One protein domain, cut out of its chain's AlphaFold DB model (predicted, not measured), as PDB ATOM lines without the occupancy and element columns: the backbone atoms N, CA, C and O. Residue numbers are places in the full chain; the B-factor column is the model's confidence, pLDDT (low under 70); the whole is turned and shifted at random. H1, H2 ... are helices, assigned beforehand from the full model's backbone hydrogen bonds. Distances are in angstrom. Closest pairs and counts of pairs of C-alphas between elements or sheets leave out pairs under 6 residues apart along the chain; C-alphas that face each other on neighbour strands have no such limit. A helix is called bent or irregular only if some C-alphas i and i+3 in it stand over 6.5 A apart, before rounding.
ATOM      1  N   ASN A  46      -4.675  -2.523  36.177       74.94
ATOM      2  CA  ASN A  46      -5.392  -1.261  36.037       74.94
ATOM      3  C   ASN A  46      -6.302  -0.961  37.235       74.94
ATOM      4  O   ASN A  46      -6.755   0.168  37.355       74.94
ATOM      5  N   SER A  47      -6.532  -1.921  38.135       86.00
ATOM      6  CA  SER A  47      -7.202  -1.690  39.419       86.00
ATOM      7  C   SER A  47      -6.235  -1.860  40.590       86.00
ATOM      8  O   SER A  47      -5.261  -2.619  40.500       86.00
ATOM      9  N   PHE A  48      -6.550  -1.207  41.711       89.69
ATOM     10  CA  PHE A  48      -5.802  -1.358  42.957       89.69
ATOM     11  C   PHE A  48      -5.660  -2.829  43.384       89.69
ATOM     12  O   PHE A  48      -4.547  -3.316  43.588       89.69
ATOM     13  N   CYS A  49      -6.767  -3.574  43.440       91.12
ATOM     14  CA  CYS A  49      -6.762  -4.981  43.846       91.12
ATOM     15  C   CYS A  49      -5.912  -5.851  42.909       91.12
ATOM     16  O   CYS A  49      -5.123  -6.679  43.370       91.12
ATOM     17  N   SER A  50      -6.023  -5.640  41.595       89.62
ATOM     18  CA  SER A  50      -5.280  -6.445  40.624       89.62
ATOM     19  C   SER A  50      -3.772  -6.139  40.651       89.62
ATOM     20  O   SER A  50      -2.957  -7.042  40.450       89.62
ATOM     21  N   LEU A  51      -3.371  -4.908  41.004       91.69
ATOM     22  CA  LEU A  51      -1.970  -4.587  41.294       91.69
ATOM     23  C   LEU A  51      -1.440  -5.397  42.489       91.69
ATOM     24  O   LEU A  51      -0.357  -5.976  42.390       91.69
ATOM     25  N   LEU A  52      -2.189  -5.478  43.594       93.38
ATOM     26  CA  LEU A  52      -1.775  -6.252  44.774       93.38
ATOM     27  C   LEU A  52      -1.632  -7.745  44.460       93.38
ATOM     28  O   LEU A  52      -0.643  -8.372  44.845       93.38
ATOM     29  N   GLU A  53      -2.579  -8.308  43.710       91.56
ATOM     30  CA  GLU A  53      -2.503  -9.691  43.232       91.56
ATOM     31  C   GLU A  53      -1.279  -9.927  42.349       91.56
ATOM     32  O   GLU A  53      -0.601 -10.951  42.467       91.56
ATOM     33  N   TRP A  54      -0.977  -8.984  41.460       92.31
ATOM     34  CA  TRP A  54       0.201  -9.076  40.617       92.31
ATOM     35  C   TRP A  54       1.496  -9.020  41.436       92.31
ATOM     36  O   TRP A  54       2.375  -9.854  41.218       92.31
ATOM     37  N   ILE A  55       1.603  -8.115  42.415       92.50
ATOM     38  CA  ILE A  55       2.759  -8.037  43.322       92.50
ATOM     39  C   ILE A  55       2.941  -9.364  44.061       92.50
ATOM     40  O   ILE A  55       4.044  -9.905  44.070       92.50
ATOM     41  N   HIS A  56       1.859  -9.930  44.601       92.75
ATOM     42  CA  HIS A  56       1.881 -11.220  45.293       92.75
ATOM     43  C   HIS A  56       2.375 -12.370  44.400       92.75
ATOM     44  O   HIS A  56       3.129 -13.234  44.840       92.75
ATOM     45  N   LYS A  57       2.015 -12.371  43.108       91.44
ATOM     46  CA  LYS A  57       2.531 -13.350  42.131       91.44
ATOM     47  C   LYS A  57       4.031 -13.184  41.856       91.44
ATOM     48  O   LYS A  57       4.662 -14.123  41.374       91.44
ATOM     49  N   LYS A  58       4.597 -11.994  42.082       90.62
ATOM     50  CA  LYS A  58       6.006 -11.671  41.795       90.62
ATOM     51  C   LYS A  58       6.912 -11.708  43.019       90.62
ATOM     52  O   LYS A  58       8.119 -11.863  42.852       90.62
ATOM     53  N   SER A  59       6.360 -11.557  44.217       91.31
ATOM     54  CA  SER A  59       7.117 -11.533  45.462       91.31
ATOM     55  C   SER A  59       6.261 -11.963  46.645       91.31
ATOM     56  O   SER A  59       5.069 -11.677  46.709       91.31
ATOM     57  N   VAL A  60       6.913 -12.580  47.630       89.50
ATOM     58  CA  VAL A  60       6.305 -12.962  48.915       89.50
ATOM     59  C   VAL A  60       5.953 -11.732  49.762       89.50
ATOM     60  O   VAL A  60       5.064 -11.786  50.601       89.50
ATOM     61  N   SER A  61       6.666 -10.622  49.571       93.94
ATOM     62  CA  SER A  61       6.460  -9.383  50.325       93.94
ATOM     63  C   SER A  61       6.946  -8.169  49.548       93.94
ATOM     64  O   SER A  61       7.851  -8.290  48.714       93.94
ATOM     65  N   LEU A  62       6.437  -6.988  49.890       94.19
ATOM     66  CA  LEU A  62       6.922  -5.728  49.339       94.19
ATOM     67  C   LEU A  62       8.414  -5.569  49.615       94.19
ATOM     68  O   LEU A  62       9.173  -5.404  48.682       94.19
ATOM     69  N   GLU A  63       8.913  -5.814  50.824       93.88
ATOM     70  CA  GLU A  63      10.339  -5.626  51.150       93.88
ATOM     71  C   GLU A  63      11.313  -6.420  50.253       93.88
ATOM     72  O   GLU A  63      12.491  -6.078  50.170       93.88
ATOM     73  N   GLN A  64      10.832  -7.474  49.581       92.31
ATOM     74  CA  GLN A  64      11.616  -8.363  48.719       92.31
ATOM     75  C   GLN A  64      11.250  -8.276  47.233       92.31
ATOM     76  O   GLN A  64      11.758  -9.081  46.453       92.31
ATOM     77  N   LEU A  65      10.391  -7.337  46.814       91.62
ATOM     78  CA  LEU A  65      10.051  -7.199  45.394       91.62
ATOM     79  C   LEU A  65      11.332  -6.920  44.589       91.62
ATOM     80  O   LEU A  65      12.066  -5.994  44.940       91.62
ATOM     81  N   PRO A  66      11.619  -7.668  43.515       87.56
ATOM     82  CA  PRO A  66      12.773  -7.399  42.661       87.56
ATOM     83  C   PRO A  66      12.771  -5.976  42.068       87.56
ATOM     84  O   PRO A  66      11.698  -5.489  41.705       87.56
ATOM     85  N   PRO A  67      13.943  -5.330  41.882       84.38
ATOM     86  CA  PRO A  67      14.035  -3.946  41.399       84.38
ATOM     87  C   PRO A  67      13.282  -3.664  40.092       84.38
ATOM     88  O   PRO A  67      12.626  -2.634  39.974       84.38
ATOM     89  N   CYS A  68      13.292  -4.595  39.134       80.88
ATOM     90  CA  CYS A  68      12.575  -4.425  37.866       80.88
ATOM     91  C   CYS A  68      11.059  -4.250  38.047       80.88
ATOM     92  O   CYS A  68      10.435  -3.478  37.328       80.88
ATOM     93  N   TYR A  69      10.468  -4.930  39.030       85.81
ATOM     94  CA  TYR A  69       9.050  -4.804  39.346       85.81
ATOM     95  C   TYR A  69       8.765  -3.594  40.241       85.81
ATOM     96  O   TYR A  69       7.653  -3.077  40.215       85.81
ATOM     97  N   GLN A  70       9.754  -3.116  41.004       83.88
ATOM     98  CA  GLN A  70       9.619  -1.874  41.769       83.88
ATOM     99  C   GLN A  70       9.431  -0.675  40.837       83.88
ATOM    100  O   GLN A  70       8.505   0.105  41.036       83.88
ATOM    101  N   GLU A  71      10.260  -0.564  39.795       81.25
ATOM    102  CA  GLU A  71      10.143   0.507  38.798       81.25
ATOM    103  C   GLU A  71       8.775   0.500  38.110       81.25
ATOM    104  O   GLU A  71       8.157   1.547  37.928       81.25
ATOM    105  N   GLU A  72       8.244  -0.685  37.810       83.12
ATOM    106  CA  GLU A  72       6.912  -0.820  37.226       83.12
ATOM    107  C   GLU A  72       5.804  -0.319  38.171       83.12
ATOM    108  O   GLU A  72       4.913   0.422  37.755       83.12
ATOM    109  N   VAL A  73       5.881  -0.648  39.465       86.88
ATOM    110  CA  VAL A  73       4.933  -0.141  40.473       86.88
ATOM    111  C   VAL A  73       5.026   1.383  40.608       86.88
ATOM    112  O   VAL A  73       4.003   2.066  40.694       86.88
ATOM    113  N   LEU A  74       6.238   1.939  40.586       82.94
ATOM    114  CA  LEU A  74       6.452   3.386  40.660       82.94
ATOM    115  C   LEU A  74       5.863   4.117  39.459       82.94
ATOM    116  O   LEU A  74       5.302   5.201  39.621       82.94
ATOM    117  N   GLN A  75       5.964   3.539  38.265       78.69
ATOM    118  CA  GLN A  75       5.333   4.105  37.078       78.69
ATOM    119  C   GLN A  75       3.810   4.149  37.233       78.69
ATOM    120  O   GLN A  75       3.219   5.204  37.012       78.69
ATOM    121  N   ILE A  76       3.185   3.068  37.712       81.69
ATOM    122  CA  ILE A  76       1.737   3.016  37.983       81.69
ATOM    123  C   ILE A  76       1.316   4.090  38.999       81.69
ATOM    124  O   ILE A  76       0.320   4.789  38.798       81.69
ATOM    125  N   LEU A  77       2.093   4.274  40.070       80.19
ATOM    126  CA  LEU A  77       1.853   5.326  41.063       80.19
ATOM    127  C   LEU A  77       1.968   6.736  40.459       80.19
ATOM    128  O   LEU A  77       1.112   7.581  40.710       80.19
ATOM    129  N   ARG A  78       2.986   6.996  39.627       76.88
ATOM    130  CA  ARG A  78       3.177   8.302  38.967       76.88
ATOM    131  C   ARG A  78       2.039   8.636  38.005       76.88
ATOM    132  O   ARG A  78       1.570   9.770  38.003       76.88
ATOM    133  N   ILE A  79       1.563   7.662  37.232       70.56
ATOM    134  CA  ILE A  79       0.414   7.834  36.328       70.56
ATOM    135  C   ILE A  79      -0.831   8.216  37.123       70.56
ATOM    136  O   ILE A  79      -1.506   9.172  36.764       70.56
ATOM    137  N   ASN A  80      -1.107   7.528  38.233       70.75
ATOM    138  CA  ASN A  80      -2.254   7.842  39.089       70.75
ATOM    139  C   ASN A  80      -2.201   9.259  39.685       70.75
ATOM    140  O   ASN A  80      -3.242   9.872  39.917       70.75
ATOM    141  N   VAL A  81      -1.001   9.790  39.938       69.94
ATOM    142  CA  VAL A  81      -0.819  11.155  40.454       69.94
ATOM    143  C   VAL A  81      -0.967  12.207  39.349       69.94
ATOM    144  O   VAL A  81      -1.567  13.251  39.592       69.94
ATOM    145  N   HIS A  82      -0.451  11.947  38.142       62.16
ATOM    146  CA  HIS A  82      -0.388  12.938  37.059       62.16
ATOM    147  C   HIS A  82      -1.536  12.864  36.040       62.16
ATOM    148  O   HIS A  82      -1.835  13.865  35.402       62.16
ATOM    149  N   ILE A  83      -2.179  11.705  35.876       56.44
ATOM    150  CA  ILE A  83      -3.120  11.400  34.785       56.44
ATOM    151  C   ILE A  83      -4.501  11.008  35.342       56.44
ATOM    152  O   ILE A  83      -5.168  10.099  34.847       56.44
ATOM    153  N   LYS A  84      -4.985  11.701  36.383       53.75
ATOM    154  CA  LYS A  84      -6.373  11.501  36.852       53.75
ATOM    155  C   LYS A  84      -7.418  11.771  35.760       53.75
ATOM    156  O   LYS A  84      -8.526  11.261  35.846       53.75
ATOM    157  N   GLU A  85      -7.066  12.535  34.729       49.31
ATOM    158  CA  GLU A  85      -7.992  13.004  33.692       49.31
ATOM    159  C   GLU A  85      -8.383  11.945  32.648       49.31
ATOM    160  O   GLU A  85      -9.387  12.121  31.962       49.31
ATOM    161  N   HIS A  86      -7.647  10.831  32.523       53.41
ATOM    162  CA  HIS A  86      -7.904   9.846  31.460       53.41
ATOM    163  C   HIS A  86      -8.618   8.558  31.914       53.41
ATOM    164  O   HIS A  86      -8.820   7.674  31.085       53.41
ATOM    165  N   ASN A  87      -9.029   8.430  33.187       56.53
ATOM    166  CA  ASN A  87      -9.731   7.242  33.728       56.53
ATOM    167  C   ASN A  87      -9.036   5.893  33.431       56.53
ATOM    168  O   ASN A  87      -9.681   4.853  33.329       56.53
ATOM    169  N   ILE A  88      -7.712   5.900  33.262       64.62
ATOM    170  CA  ILE A  88      -6.951   4.720  32.823       64.62
ATOM    171  C   ILE A  88      -6.758   3.724  33.973       64.62
ATOM    172  O   ILE A  88      -6.692   2.514  33.754       64.62
ATOM    173  N   LEU A  89      -6.653   4.239  35.197       72.56
ATOM    174  CA  LEU A  89      -6.393   3.467  36.401       72.56
ATOM    175  C   LEU A  89      -7.557   3.645  37.378       72.56
ATOM    176  O   LEU A  89      -7.930   4.759  37.736       72.56
ATOM    177  N   ASP A  90      -8.119   2.522  37.805       82.00
ATOM    178  CA  ASP A  90      -9.151   2.419  38.827       82.00
ATOM    179  C   ASP A  90      -8.493   2.373  40.213       82.00
ATOM    180  O   ASP A  90      -8.355   1.314  40.834       82.00
ATOM    181  N   PHE A  91      -8.024   3.535  40.667       86.31
ATOM    182  CA  PHE A  91      -7.496   3.759  42.012       86.31
ATOM    183  C   PHE A  91      -8.199   4.969  42.622       86.31
ATOM    184  O   PHE A  91      -8.323   6.022  41.991       86.31
ATOM    185  N   THR A  92      -8.606   4.863  43.883       88.06
ATOM    186  CA  THR A  92      -9.051   6.041  44.632       88.06
ATOM    187  C   THR A  92      -7.847   6.888  45.048       88.06
ATOM    188  O   THR A  92      -6.717   6.408  45.168       88.06
ATOM    189  N   ALA A  93      -8.071   8.178  45.313       87.81
ATOM    190  CA  ALA A  93      -7.008   9.049  45.814       87.81
ATOM    191  C   ALA A  93      -6.419   8.538  47.143       87.81
ATOM    192  O   ALA A  93      -5.220   8.679  47.382       87.81
ATOM    193  N   PHE A  94      -7.258   7.936  47.985       92.12
ATOM    194  CA  PHE A  94      -6.859   7.360  49.261       92.12
ATOM    195  C   PHE A  94      -6.044   6.073  49.097       92.12
ATOM    196  O   PHE A  94      -5.004   5.932  49.732       92.12
ATOM    197  N   GLU A  95      -6.427   5.191  48.168       93.50
ATOM    198  CA  GLU A  95      -5.640   3.999  47.815       93.50
ATOM    199  C   GLU A  95      -4.236   4.366  47.353       93.50
ATOM    200  O   GLU A  95      -3.264   3.766  47.813       93.50
ATOM    201  N   VAL A  96      -4.120   5.387  46.498       91.12
ATOM    202  CA  VAL A  96      -2.817   5.902  46.070       91.12
ATOM    203  C   VAL A  96      -2.032   6.377  47.286       91.12
ATOM    204  O   VAL A  96      -0.930   5.890  47.485       91.12
ATOM    205  N   LYS A  97      -2.589   7.251  48.137       91.88
ATOM    206  CA  LYS A  97      -1.896   7.772  49.332       91.88
ATOM    207  C   LYS A  97      -1.398   6.664  50.267       91.88
ATOM    208  O   LYS A  97      -0.235   6.681  50.667       91.88
ATOM    209  N   VAL A  98      -2.264   5.711  50.617       95.25
ATOM    210  CA  VAL A  98      -1.913   4.596  51.510       95.25
ATOM    211  C   VAL A  98      -0.825   3.748  50.869       95.25
ATOM    212  O   VAL A  98       0.217   3.508  51.477       95.25
ATOM    213  N   PHE A  99      -1.033   3.312  49.628       95.12
ATOM    214  CA  PHE A  99      -0.086   2.432  48.959       95.12
ATOM    215  C   PHE A  99       1.269   3.100  48.753       95.12
ATOM    216  O   PHE A  99       2.301   2.459  48.914       95.12
ATOM    217  N   ASP A 100       1.273   4.400  48.487       92.69
ATOM    218  CA  ASP A 100       2.471   5.202  48.333       92.69
ATOM    219  C   ASP A 100       3.348   5.234  49.588       92.69
ATOM    220  O   ASP A 100       4.553   4.966  49.530       92.69
ATOM    221  N   LEU A 101       2.717   5.497  50.736       95.06
ATOM    222  CA  LEU A 101       3.361   5.482  52.044       95.06
ATOM    223  C   LEU A 101       3.963   4.104  52.339       95.06
ATOM    224  O   LEU A 101       5.123   4.000  52.747       95.06
ATOM    225  N   ILE A 102       3.176   3.044  52.125       96.12
ATOM    226  CA  ILE A 102       3.578   1.662  52.404       96.12
ATOM    227  C   ILE A 102       4.702   1.216  51.482       96.12
ATOM    228  O   ILE A 102       5.698   0.664  51.949       96.12
ATOM    229  N   PHE A 103       4.584   1.496  50.189       93.62
ATOM    230  CA  PHE A 103       5.621   1.179  49.226       93.62
ATOM    231  C   PHE A 103       6.916   1.914  49.586       93.62
ATOM    232  O   PHE A 103       7.976   1.292  49.629       93.62
ATOM    233  N   ASN A 104       6.843   3.201  49.952       93.00
ATOM    234  CA  ASN A 104       8.026   3.952  50.361       93.00
ATOM    235  C   ASN A 104       8.677   3.382  51.637       93.00
ATOM    236  O   ASN A 104       9.901   3.225  51.704       93.00
ATOM    237  N   PHE A 105       7.864   3.013  52.628       94.94
ATOM    238  CA  PHE A 105       8.324   2.383  53.864       94.94
ATOM    239  C   PHE A 105       9.019   1.034  53.611       94.94
ATOM    240  O   PHE A 105      10.164   0.836  54.028       94.94
ATOM    241  N   CYS A 106       8.359   0.119  52.900       93.56
ATOM    242  CA  CYS A 106       8.862  -1.233  52.664       93.56
ATOM    243  C   CYS A 106      10.078  -1.255  51.730       93.56
ATOM    244  O   CYS A 106      11.020  -2.009  51.974       93.56
ATOM    245  N   HIS A 107      10.084  -0.432  50.679       86.81
ATOM    246  CA  HIS A 107      11.134  -0.482  49.662       86.81
ATOM    247  C   HIS A 107      12.332   0.391  49.954       86.81
ATOM    248  O   HIS A 107      13.457  -0.057  49.750       86.81
ATOM    249  N   TYR A 108      12.113   1.620  50.408       85.25
ATOM    250  CA  TYR A 108      13.196   2.584  50.545       85.25
ATOM    251  C   TYR A 108      13.670   2.650  51.984       85.25
ATOM    252  O   TYR A 108      14.853   2.447  52.241       85.25
ATOM    253  N   TYR A 109      12.763   2.846  52.943       89.50
ATOM    254  CA  TYR A 109      13.175   2.978  54.337       89.50
ATOM    255  C   TYR A 109      13.806   1.684  54.882       89.50
ATOM    256  O   TYR A 109      14.940   1.712  55.366       89.50
ATOM    257  N   LEU A 110      13.120   0.538  54.776       89.69
ATOM    258  CA  LEU A 110      13.623  -0.724  55.340       89.69
ATOM    259  C   LEU A 110      14.894  -1.242  54.647       89.69
ATOM    260  O   LEU A 110      15.757  -1.810  55.317       89.69
ATOM    261  N   ASN A 111      15.061  -0.981  53.347       86.12
ATOM    262  CA  ASN A 111      16.256  -1.385  52.598       86.12
ATOM    263  C   ASN A 111      17.364  -0.317  52.576       86.12
ATOM    264  O   ASN A 111      18.335  -0.466  51.837       86.12
ATOM    265  N   LYS A 112      17.251   0.756  53.379       84.50
ATOM    266  CA  LYS A 112      18.213   1.878  53.420       84.50
ATOM    267  C   LYS A 112      18.430   2.555  52.054       84.50
ATOM    268  O   LYS A 112      19.509   3.076  51.771       84.50
ATOM    269  N   GLY A 113      17.409   2.534  51.203       77.75
ATOM    270  CA  GLY A 113      17.368   3.241  49.930       77.75
ATOM    271  C   GLY A 113      17.136   4.744  50.103       77.75
ATOM    272  O   GLY A 113      16.745   5.222  51.170       77.75
ATOM    273  N   LYS A 114      17.366   5.508  49.030       77.81
ATOM    274  CA  LYS A 114      17.057   6.946  49.001       77.81
ATOM    275  C   LYS A 114      15.539   7.156  48.984       77.81
ATOM    276  O   LYS A 114      14.896   6.552  48.135       77.81
ATOM    277  N   PRO A 115      14.965   8.012  49.841       77.00
ATOM    278  CA  PRO A 115      13.533   8.303  49.823       77.00
ATOM    279  C   PRO A 115      13.072   8.773  48.442       77.00
ATOM    280  O   PRO A 115      13.787   9.523  47.774       77.00
ATOM    281  N   ARG A 116      11.886   8.337  48.006       73.56
ATOM    282  CA  ARG A 116      11.436   8.576  46.624       73.56
ATOM    283  C   ARG A 116      10.931  10.001  46.370       73.56
ATOM    284  O   ARG A 116      10.811  10.410  45.219       73.56
ATOM    285  N   SER A 117      10.576  10.727  47.427       72.50
ATOM    286  CA  SER A 117      10.036  12.086  47.368       72.50
ATOM    287  C   SER A 117      10.606  12.932  48.504       72.50
ATOM    288  O   SER A 117      11.040  12.413  49.536       72.50
ATOM    289  N   ASN A 118      10.572  14.253  48.319       77.44
ATOM    290  CA  ASN A 118      10.997  15.211  49.342       77.44
ATOM    291  C   ASN A 118      10.167  15.090  50.626       77.44
ATOM    292  O   ASN A 118      10.698  15.310  51.709       77.44
ATOM    293  N   GLU A 119       8.898  14.692  50.506       80.81
ATOM    294  CA  GLU A 119       8.015  14.430  51.645       80.81
ATOM    295  C   GLU A 119       8.617  13.389  52.598       80.81
ATOM    296  O   GLU A 119       8.641  13.593  53.808       80.81
ATOM    297  N   PHE A 120       9.189  12.313  52.054       87.19
ATOM    298  CA  PHE A 120       9.758  11.226  52.848       87.19
ATOM    299  C   PHE A 120      11.254  11.380  53.139       87.19
ATOM    300  O   PHE A 120      11.826  10.541  53.837       87.19
ATOM    301  N   ALA A 121      11.906  12.432  52.630       85.31
ATOM    302  CA  ALA A 121      13.353  12.623  52.737       85.31
ATOM    303  C   ALA A 121      13.855  12.613  54.192       85.31
ATOM    304  O   ALA A 121      14.935  12.098  54.477       85.31
ATOM    305  N   SER A 122      13.052  13.153  55.110       86.19
ATOM    306  CA  SER A 122      13.366  13.253  56.538       86.19
ATOM    307  C   SER A 122      12.627  12.241  57.414       86.19
ATOM    308  O   SER A 122      12.772  12.290  58.638       86.19
ATOM    309  N   PHE A 123      11.823  11.347  56.831       92.06
ATOM    310  CA  PHE A 123      11.025  10.406  57.612       92.06
ATOM    311  C   PHE A 123      11.914   9.368  58.297       92.06
ATOM    312  O   PHE A 123      12.736   8.688  57.680       92.06
ATOM    313  N   LYS A 124      11.682   9.184  59.592       92.12
ATOM    314  CA  LYS A 124      12.147   8.047  60.387       92.12
ATOM    315  C   LYS A 124      11.018   7.026  60.507       92.12
ATOM    316  O   LYS A 124       9.858   7.337  60.258       92.12
ATOM    317  N   LYS A 125      11.332   5.813  60.982       93.75
ATOM    318  CA  LYS A 125      10.347   4.728  61.183       93.75
ATOM    319  C   LYS A 125       9.051   5.189  61.859       93.75
ATOM    320  O   LYS A 125       7.965   4.924  61.360       93.75
ATOM    321  N   LYS A 126       9.184   5.926  62.965       94.88
ATOM    322  CA  LYS A 126       8.047   6.455  63.730       94.88
ATOM    323  C   LYS A 126       7.152   7.391  62.911       94.88
ATOM    324  O   LYS A 126       5.952   7.412  63.142       94.88
ATOM    325  N   ASP A 127       7.720   8.128  61.959       95.62
ATOM    326  CA  ASP A 127       6.989   9.113  61.167       95.62
ATOM    327  C   ASP A 127       6.070   8.401  60.168       95.62
ATOM    328  O   ASP A 127       4.923   8.805  60.021       95.62
ATOM    329  N   TYR A 128       6.499   7.265  59.600       96.44
ATOM    330  CA  TYR A 128       5.622   6.399  58.799       96.44
ATOM    331  C   TYR A 128       4.439   5.870  59.609       96.44
ATOM    332  O   TYR A 128       3.306   5.898  59.138       96.44
ATOM    333  N   TYR A 129       4.679   5.417  60.842       97.50
ATOM    334  CA  TYR A 129       3.604   4.936  61.713       97.50
ATOM    335  C   TYR A 129       2.643   6.051  62.108       97.50
ATOM    336  O   TYR A 129       1.433   5.851  62.093       97.50
ATOM    337  N   SER A 130       3.163   7.231  62.444       96.69
ATOM    338  CA  SER A 130       2.344   8.408  62.727       96.69
ATOM    339  C   SER A 130       1.535   8.846  61.509       96.69
ATOM    340  O   SER A 130       0.366   9.178  61.662       96.69
ATOM    341  N   TYR A 131       2.116   8.811  60.310       96.19
ATOM    342  CA  TYR A 131       1.405   9.149  59.079       96.19
ATOM    343  C   TYR A 131       0.291   8.141  58.787       96.19
ATOM    344  O   TYR A 131      -0.840   8.531  58.520       96.19
ATOM    345  N   MET A 132       0.575   6.844  58.924       97.38
ATOM    346  CA  MET A 132      -0.433   5.799  58.751       97.38
ATOM    347  C   MET A 132      -1.574   5.929  59.772       97.38
ATOM    348  O   MET A 132      -2.728   5.713  59.427       97.38
ATOM    349  N   LYS A 133      -1.276   6.323  61.018       97.06
ATOM    350  CA  LYS A 133      -2.298   6.612  62.040       97.06
ATOM    351  C   LYS A 133      -3.205   7.775  61.650       97.06
ATOM    352  O   LYS A 133      -4.407   7.640  61.809       97.06
ATOM    353  N   LYS A 134      -2.660   8.848  61.071       95.81
ATOM    354  CA  LYS A 134      -3.477   9.948  60.534       95.81
ATOM    355  C   LYS A 134      -4.393   9.479  59.403       95.81
ATOM    356  O   LYS A 134      -5.565   9.805  59.414       95.81
ATOM    357  N   LEU A 135      -3.892   8.646  58.488       95.50
ATOM    358  CA  LEU A 135      -4.732   8.073  57.424       95.50
ATOM    359  C   LEU A 135      -5.856   7.178  57.972       95.50
ATOM    360  O   LEU A 135      -6.896   7.066  57.340       95.50
ATOM    361  N   ILE A 136      -5.664   6.536  59.128       94.69
ATOM    362  CA  ILE A 136      -6.731   5.783  59.810       94.69
ATOM    363  C   ILE A 136      -7.793   6.731  60.390       94.69
ATOM    364  O   ILE A 136      -8.970   6.391  60.388       94.69
ATOM    365  N   GLU A 137      -7.384   7.898  60.891       93.50
ATOM    366  CA  GLU A 137      -8.288   8.921  61.442       93.50
ATOM    367  C   GLU A 137      -9.162   9.585  60.364       93.50
ATOM    368  O   GLU A 137     -10.213  10.120  60.701       93.50
ATOM    369  N   ASP A 138      -8.772   9.510  59.086       90.00
ATOM    370  CA  ASP A 138      -9.563  10.025  57.957       90.00
ATOM    371  C   ASP A 138     -10.837   9.186  57.681       90.00
ATOM    372  O   ASP A 138     -11.657   9.584  56.857       90.00
ATOM    373  N   GLU A 139     -11.005   8.027  58.336       87.56
ATOM    374  CA  GLU A 139     -12.142   7.086  58.207       87.56
ATOM    375  C   GLU A 139     -12.432   6.579  56.774       87.56
ATOM    376  O   GLU A 139     -13.403   5.857  56.531       87.56
ATOM    377  N   GLU A 140     -11.562   6.886  55.811       92.56
ATOM    378  CA  GLU A 140     -11.583   6.304  54.473       92.56
ATOM    379  C   GLU A 140     -11.004   4.879  54.477       92.56
ATOM    380  O   GLU A 140     -10.179   4.499  55.314       92.56
ATOM    381  N   THR A 141     -11.423   4.061  53.507       94.00
ATOM    382  CA  THR A 141     -10.956   2.674  53.375       94.00
ATOM    383  C   THR A 141     -10.398   2.385  51.987       94.00
ATOM    384  O   THR A 141     -10.818   2.960  50.983       94.00
ATOM    385  N   ILE A 142      -9.430   1.470  51.927       95.06
ATOM    386  CA  ILE A 142      -8.922   0.891  50.683       95.06
ATOM    387  C   ILE A 142      -9.688  -0.388  50.356       95.06
ATOM    388  O   ILE A 142     -10.075  -1.146  51.255       95.06
ATOM    389  N   ARG A 143      -9.888  -0.661  49.064       93.75
ATOM    390  CA  ARG A 143     -10.534  -1.902  48.630       93.75
ATOM    391  C   ARG A 143      -9.662  -3.112  48.948       93.75
ATOM    392  O   ARG A 143      -8.434  -3.056  48.905       93.75
ATOM    393  N   VAL A 144     -10.327  -4.227  49.230       90.88
ATOM    394  CA  VAL A 144      -9.697  -5.524  49.472       90.88
ATOM    395  C   VAL A 144     -10.153  -6.495  48.389       90.88
ATOM    396  O   VAL A 144     -11.347  -6.661  48.163       90.88
ATOM    397  N   GLY A 145      -9.193  -7.110  47.698       87.75
ATOM    398  CA  GLY A 145      -9.435  -8.204  46.756       87.75
ATOM    399  C   GLY A 145      -9.069  -9.557  47.364       87.75
ATOM    400  O   GLY A 145      -9.092  -9.743  48.580       87.75
ATOM    401  N   THR A 146      -8.647 -10.504  46.523       90.19
ATOM    402  CA  THR A 146      -8.120 -11.797  47.001       90.19
ATOM    403  C   THR A 146      -6.829 -11.636  47.811       90.19
ATOM    404  O   THR A 146      -6.540 -12.441  48.694       90.19
ATOM    405  N   VAL A 147      -6.060 -10.579  47.537       92.50
ATOM    406  CA  VAL A 147      -4.834 -10.233  48.262       92.50
ATOM    407  C   VAL A 147      -5.042  -8.937  49.042       92.50
ATOM    408  O   VAL A 147      -5.499  -7.934  48.498       92.50
ATOM    409  N   ARG A 148      -4.663  -8.963  50.322       95.31
ATOM    410  CA  ARG A 148      -4.663  -7.805  51.226       95.31
ATOM    411  C   ARG A 148      -3.311  -7.101  51.183       95.31
ATOM    412  O   ARG A 148      -2.282  -7.777  51.245       95.31
ATOM    413  N   LEU A 149      -3.283  -5.769  51.160       96.88
ATOM    414  CA  LEU A 149      -2.029  -5.009  51.232       96.88
ATOM    415  C   LEU A 149      -1.260  -5.342  52.516       96.88
ATOM    416  O   LEU A 149      -0.056  -5.579  52.477       96.88
ATOM    417  N   SER A 150      -1.965  -5.454  53.641       97.12
ATOM    418  CA  SER A 150      -1.387  -5.818  54.934       97.12
ATOM    419  C   SER A 150      -0.679  -7.174  54.937       97.12
ATOM    420  O   SER A 150       0.238  -7.378  55.736       97.12
ATOM    421  N   SER A 151      -1.078  -8.094  54.051       96.25
ATOM    422  CA  SER A 151      -0.463  -9.421  53.924       96.25
ATOM    423  C   SER A 151       0.881  -9.396  53.191       96.25
ATOM    424  O   SER A 151       1.683 -10.311  53.357       96.25
ATOM    425  N   LEU A 152       1.155  -8.329  52.434       96.62
ATOM    426  CA  LEU A 152       2.402  -8.137  51.693       96.62
ATOM    427  C   LEU A 152       3.490  -7.428  52.517       96.62
ATOM    428  O   LEU A 152       4.581  -7.207  51.999       96.62
ATOM    429  N   ILE A 153       3.213  -7.061  53.772       97.44
ATOM    430  CA  ILE A 153       4.107  -6.276  54.635       97.44
ATOM    431  C   ILE A 153       4.671  -7.168  55.741       97.44
ATOM    432  O   ILE A 153       3.916  -7.749  56.523       97.44
ATOM    433  N   LYS A 154       6.000  -7.247  55.859       96.00
ATOM    434  CA  LYS A 154       6.661  -8.039  56.912       96.00
ATOM    435  C   LYS A 154       6.732  -7.327  58.250       96.00
ATOM    436  O   LYS A 154       6.733  -7.981  59.297       96.00
ATOM    437  N   ASP A 155       6.838  -6.003  58.240       96.62
ATOM    438  CA  ASP A 155       6.832  -5.220  59.470       96.62
ATOM    439  C   ASP A 155       5.470  -5.352  60.174       96.62
ATOM    440  O   ASP A 155       4.442  -4.883  59.685       96.62
ATOM    441  N   LYS A 156       5.466  -6.029  61.330       96.12
ATOM    442  CA  LYS A 156       4.235  -6.399  62.044       96.12
ATOM    443  C   LYS A 156       3.396  -5.188  62.441       96.12
ATOM    444  O   LYS A 156       2.175  -5.238  62.332       96.12
ATOM    445  N   GLU A 157       4.039  -4.124  62.914       97.06
ATOM    446  CA  GLU A 157       3.338  -2.917  63.354       97.06
ATOM    447  C   GLU A 157       2.675  -2.218  62.166       97.06
ATOM    448  O   GLU A 157       1.479  -1.936  62.222       97.06
ATOM    449  N   MET A 158       3.403  -2.033  61.058       97.69
ATOM    450  CA  MET A 158       2.823  -1.457  59.846       97.69
ATOM    451  C   MET A 158       1.686  -2.317  59.289       97.69
ATOM    452  O   MET A 158       0.629  -1.788  58.959       97.69
ATOM    453  N   SER A 159       1.864  -3.641  59.233       97.38
ATOM    454  CA  SER A 159       0.818  -4.568  58.782       97.38
ATOM    455  C   SER A 159      -0.466  -4.411  59.606       97.38
ATOM    456  O   SER A 159      -1.554  -4.323  59.038       97.38
ATOM    457  N   ILE A 160      -0.360  -4.303  60.936       97.25
ATOM    458  CA  ILE A 160      -1.514  -4.080  61.824       97.25
ATOM    459  C   ILE A 160      -2.188  -2.733  61.548       97.25
ATOM    460  O   ILE A 160      -3.413  -2.664  61.574       97.25
ATOM    461  N   LEU A 161      -1.421  -1.671  61.297       97.56
ATOM    462  CA  LEU A 161      -1.987  -0.361  60.972       97.56
ATOM    463  C   LEU A 161      -2.716  -0.389  59.624       97.56
ATOM    464  O   LEU A 161      -3.852   0.063  59.545       97.56
ATOM    465  N   VAL A 162      -2.119  -0.985  58.593       97.19
ATOM    466  CA  VAL A 162      -2.746  -1.103  57.267       97.19
ATOM    467  C   VAL A 162      -4.042  -1.907  57.321       97.19
ATOM    468  O   VAL A 162      -5.017  -1.510  56.695       97.19
ATOM    469  N   LYS A 163      -4.115  -2.971  58.134       96.50
ATOM    470  CA  LYS A 163      -5.367  -3.726  58.333       96.50
ATOM    471  C   LYS A 163      -6.543  -2.863  58.787       96.50
ATOM    472  O   LYS A 163      -7.677  -3.260  58.566       96.50
ATOM    473  N   LYS A 164      -6.294  -1.725  59.441       95.38
ATOM    474  CA  LYS A 164      -7.357  -0.842  59.943       95.38
ATOM    475  C   LYS A 164      -7.986   0.032  58.861       95.38
ATOM    476  O   LYS A 164      -9.096   0.492  59.071       95.38
ATOM    477  N   VAL A 165      -7.290   0.258  57.745       95.50
ATOM    478  CA  VAL A 165      -7.843   0.992  56.590       95.50
ATOM    479  C   VAL A 165      -8.335   0.059  55.488       95.50
ATOM    480  O   VAL A 165      -8.918   0.509  54.511       95.50
ATOM    481  N   GLU A 166      -8.076  -1.241  55.594       94.69
ATOM    482  CA  GLU A 166      -8.627  -2.235  54.677       94.69
ATOM    483  C   GLU A 166     -10.131  -2.355  54.917       94.69
ATOM    484  O   GLU A 166     -10.554  -2.563  56.055       94.69
TER     485      GLU A 166
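This is residues 46 to 166 of the 171 residues of an uncharacterized protein of Scytonema sp. HK-05 (UniProt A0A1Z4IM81). Three helices, H2, H3 and H4, lie side by side in a row, each running opposite ways to the one before, with H3 in the middle. H1, H5 and H6 make a second, looser layer over one side of this row: H6 packs on H4, while H1 and H5 come near H3 with few contacts. The printed part has 121 residues with six named helices, H1 to H6 in that order along the chain, and no named strand; the class is all helix. It is compact, with a radius of gyration of the C-alphas of 13.4 A, and rounded, spanning 35 by 34 by 29 A.

H1, residues 48 to 58, begins at C-alpha 48 at (-5.802, -1.358, 42.957) and is 15.7 A long. H2, residues 67 to 82, is 22.6 A long. H3, residues 93 to 109, runs 22.7 A from C-alpha 93 at (-7.008, 9.049, 45.814); it is neither bent nor irregular, but only just: C-alphas 106 and 109 are 6.3 A apart. H4, residues 125 to 137, is 19.1 A long. H5 is residues 149 to 152, and H6, residues 156 to 162, ends at C-alpha 162 at (-2.746, -1.103, 57.267).

H2 and H3 form a helical hairpin at a shallow tilt of 32 degrees; residues 77 to 81 of H2 alone touch residues 96 to 100 of H3, the closest C-alphas being those of Leu 77 and Val 96, 6.9 A. H3 and H4 form another, at a shallow tilt of 14 degrees, with the C-alphas of Phe 105 and Tyr 128 closest at 6.9 A. H4 and H6 touch, running the same way at a shallow tilt of 30 degrees; their closest C-alphas, Tyr 129 and Met 158, are 6.7 A apart. H5 touches H6, with the C-alphas of Ser 150 and Ser 159 closest at 4.6 A. H3 is near H5 and near H6. H1 is close to but not clearly touching H2, H3 and H5; its closest C-alphas to H5 are Leu 52 and Leu 149, 6.6 A apart. H1 and H4 are apart. In H1, H3, H4 and H6 every O i to N i+4 pair is within hydrogen-bond range; in H2 11 of 12 are, and H5 is too short for such a pair.

The C-alphas farthest apart are those of His 86 and Lys 156, 36.7 A. The printed part has no cut. The links H3 to H4, residues 110 to 124, and H4 to H5 are long; H5 to H6 is tight. The mean pLDDT of the printed part is 87.8, and residues 81 to 88, of which 81 and 82 belong to H2, are under 70.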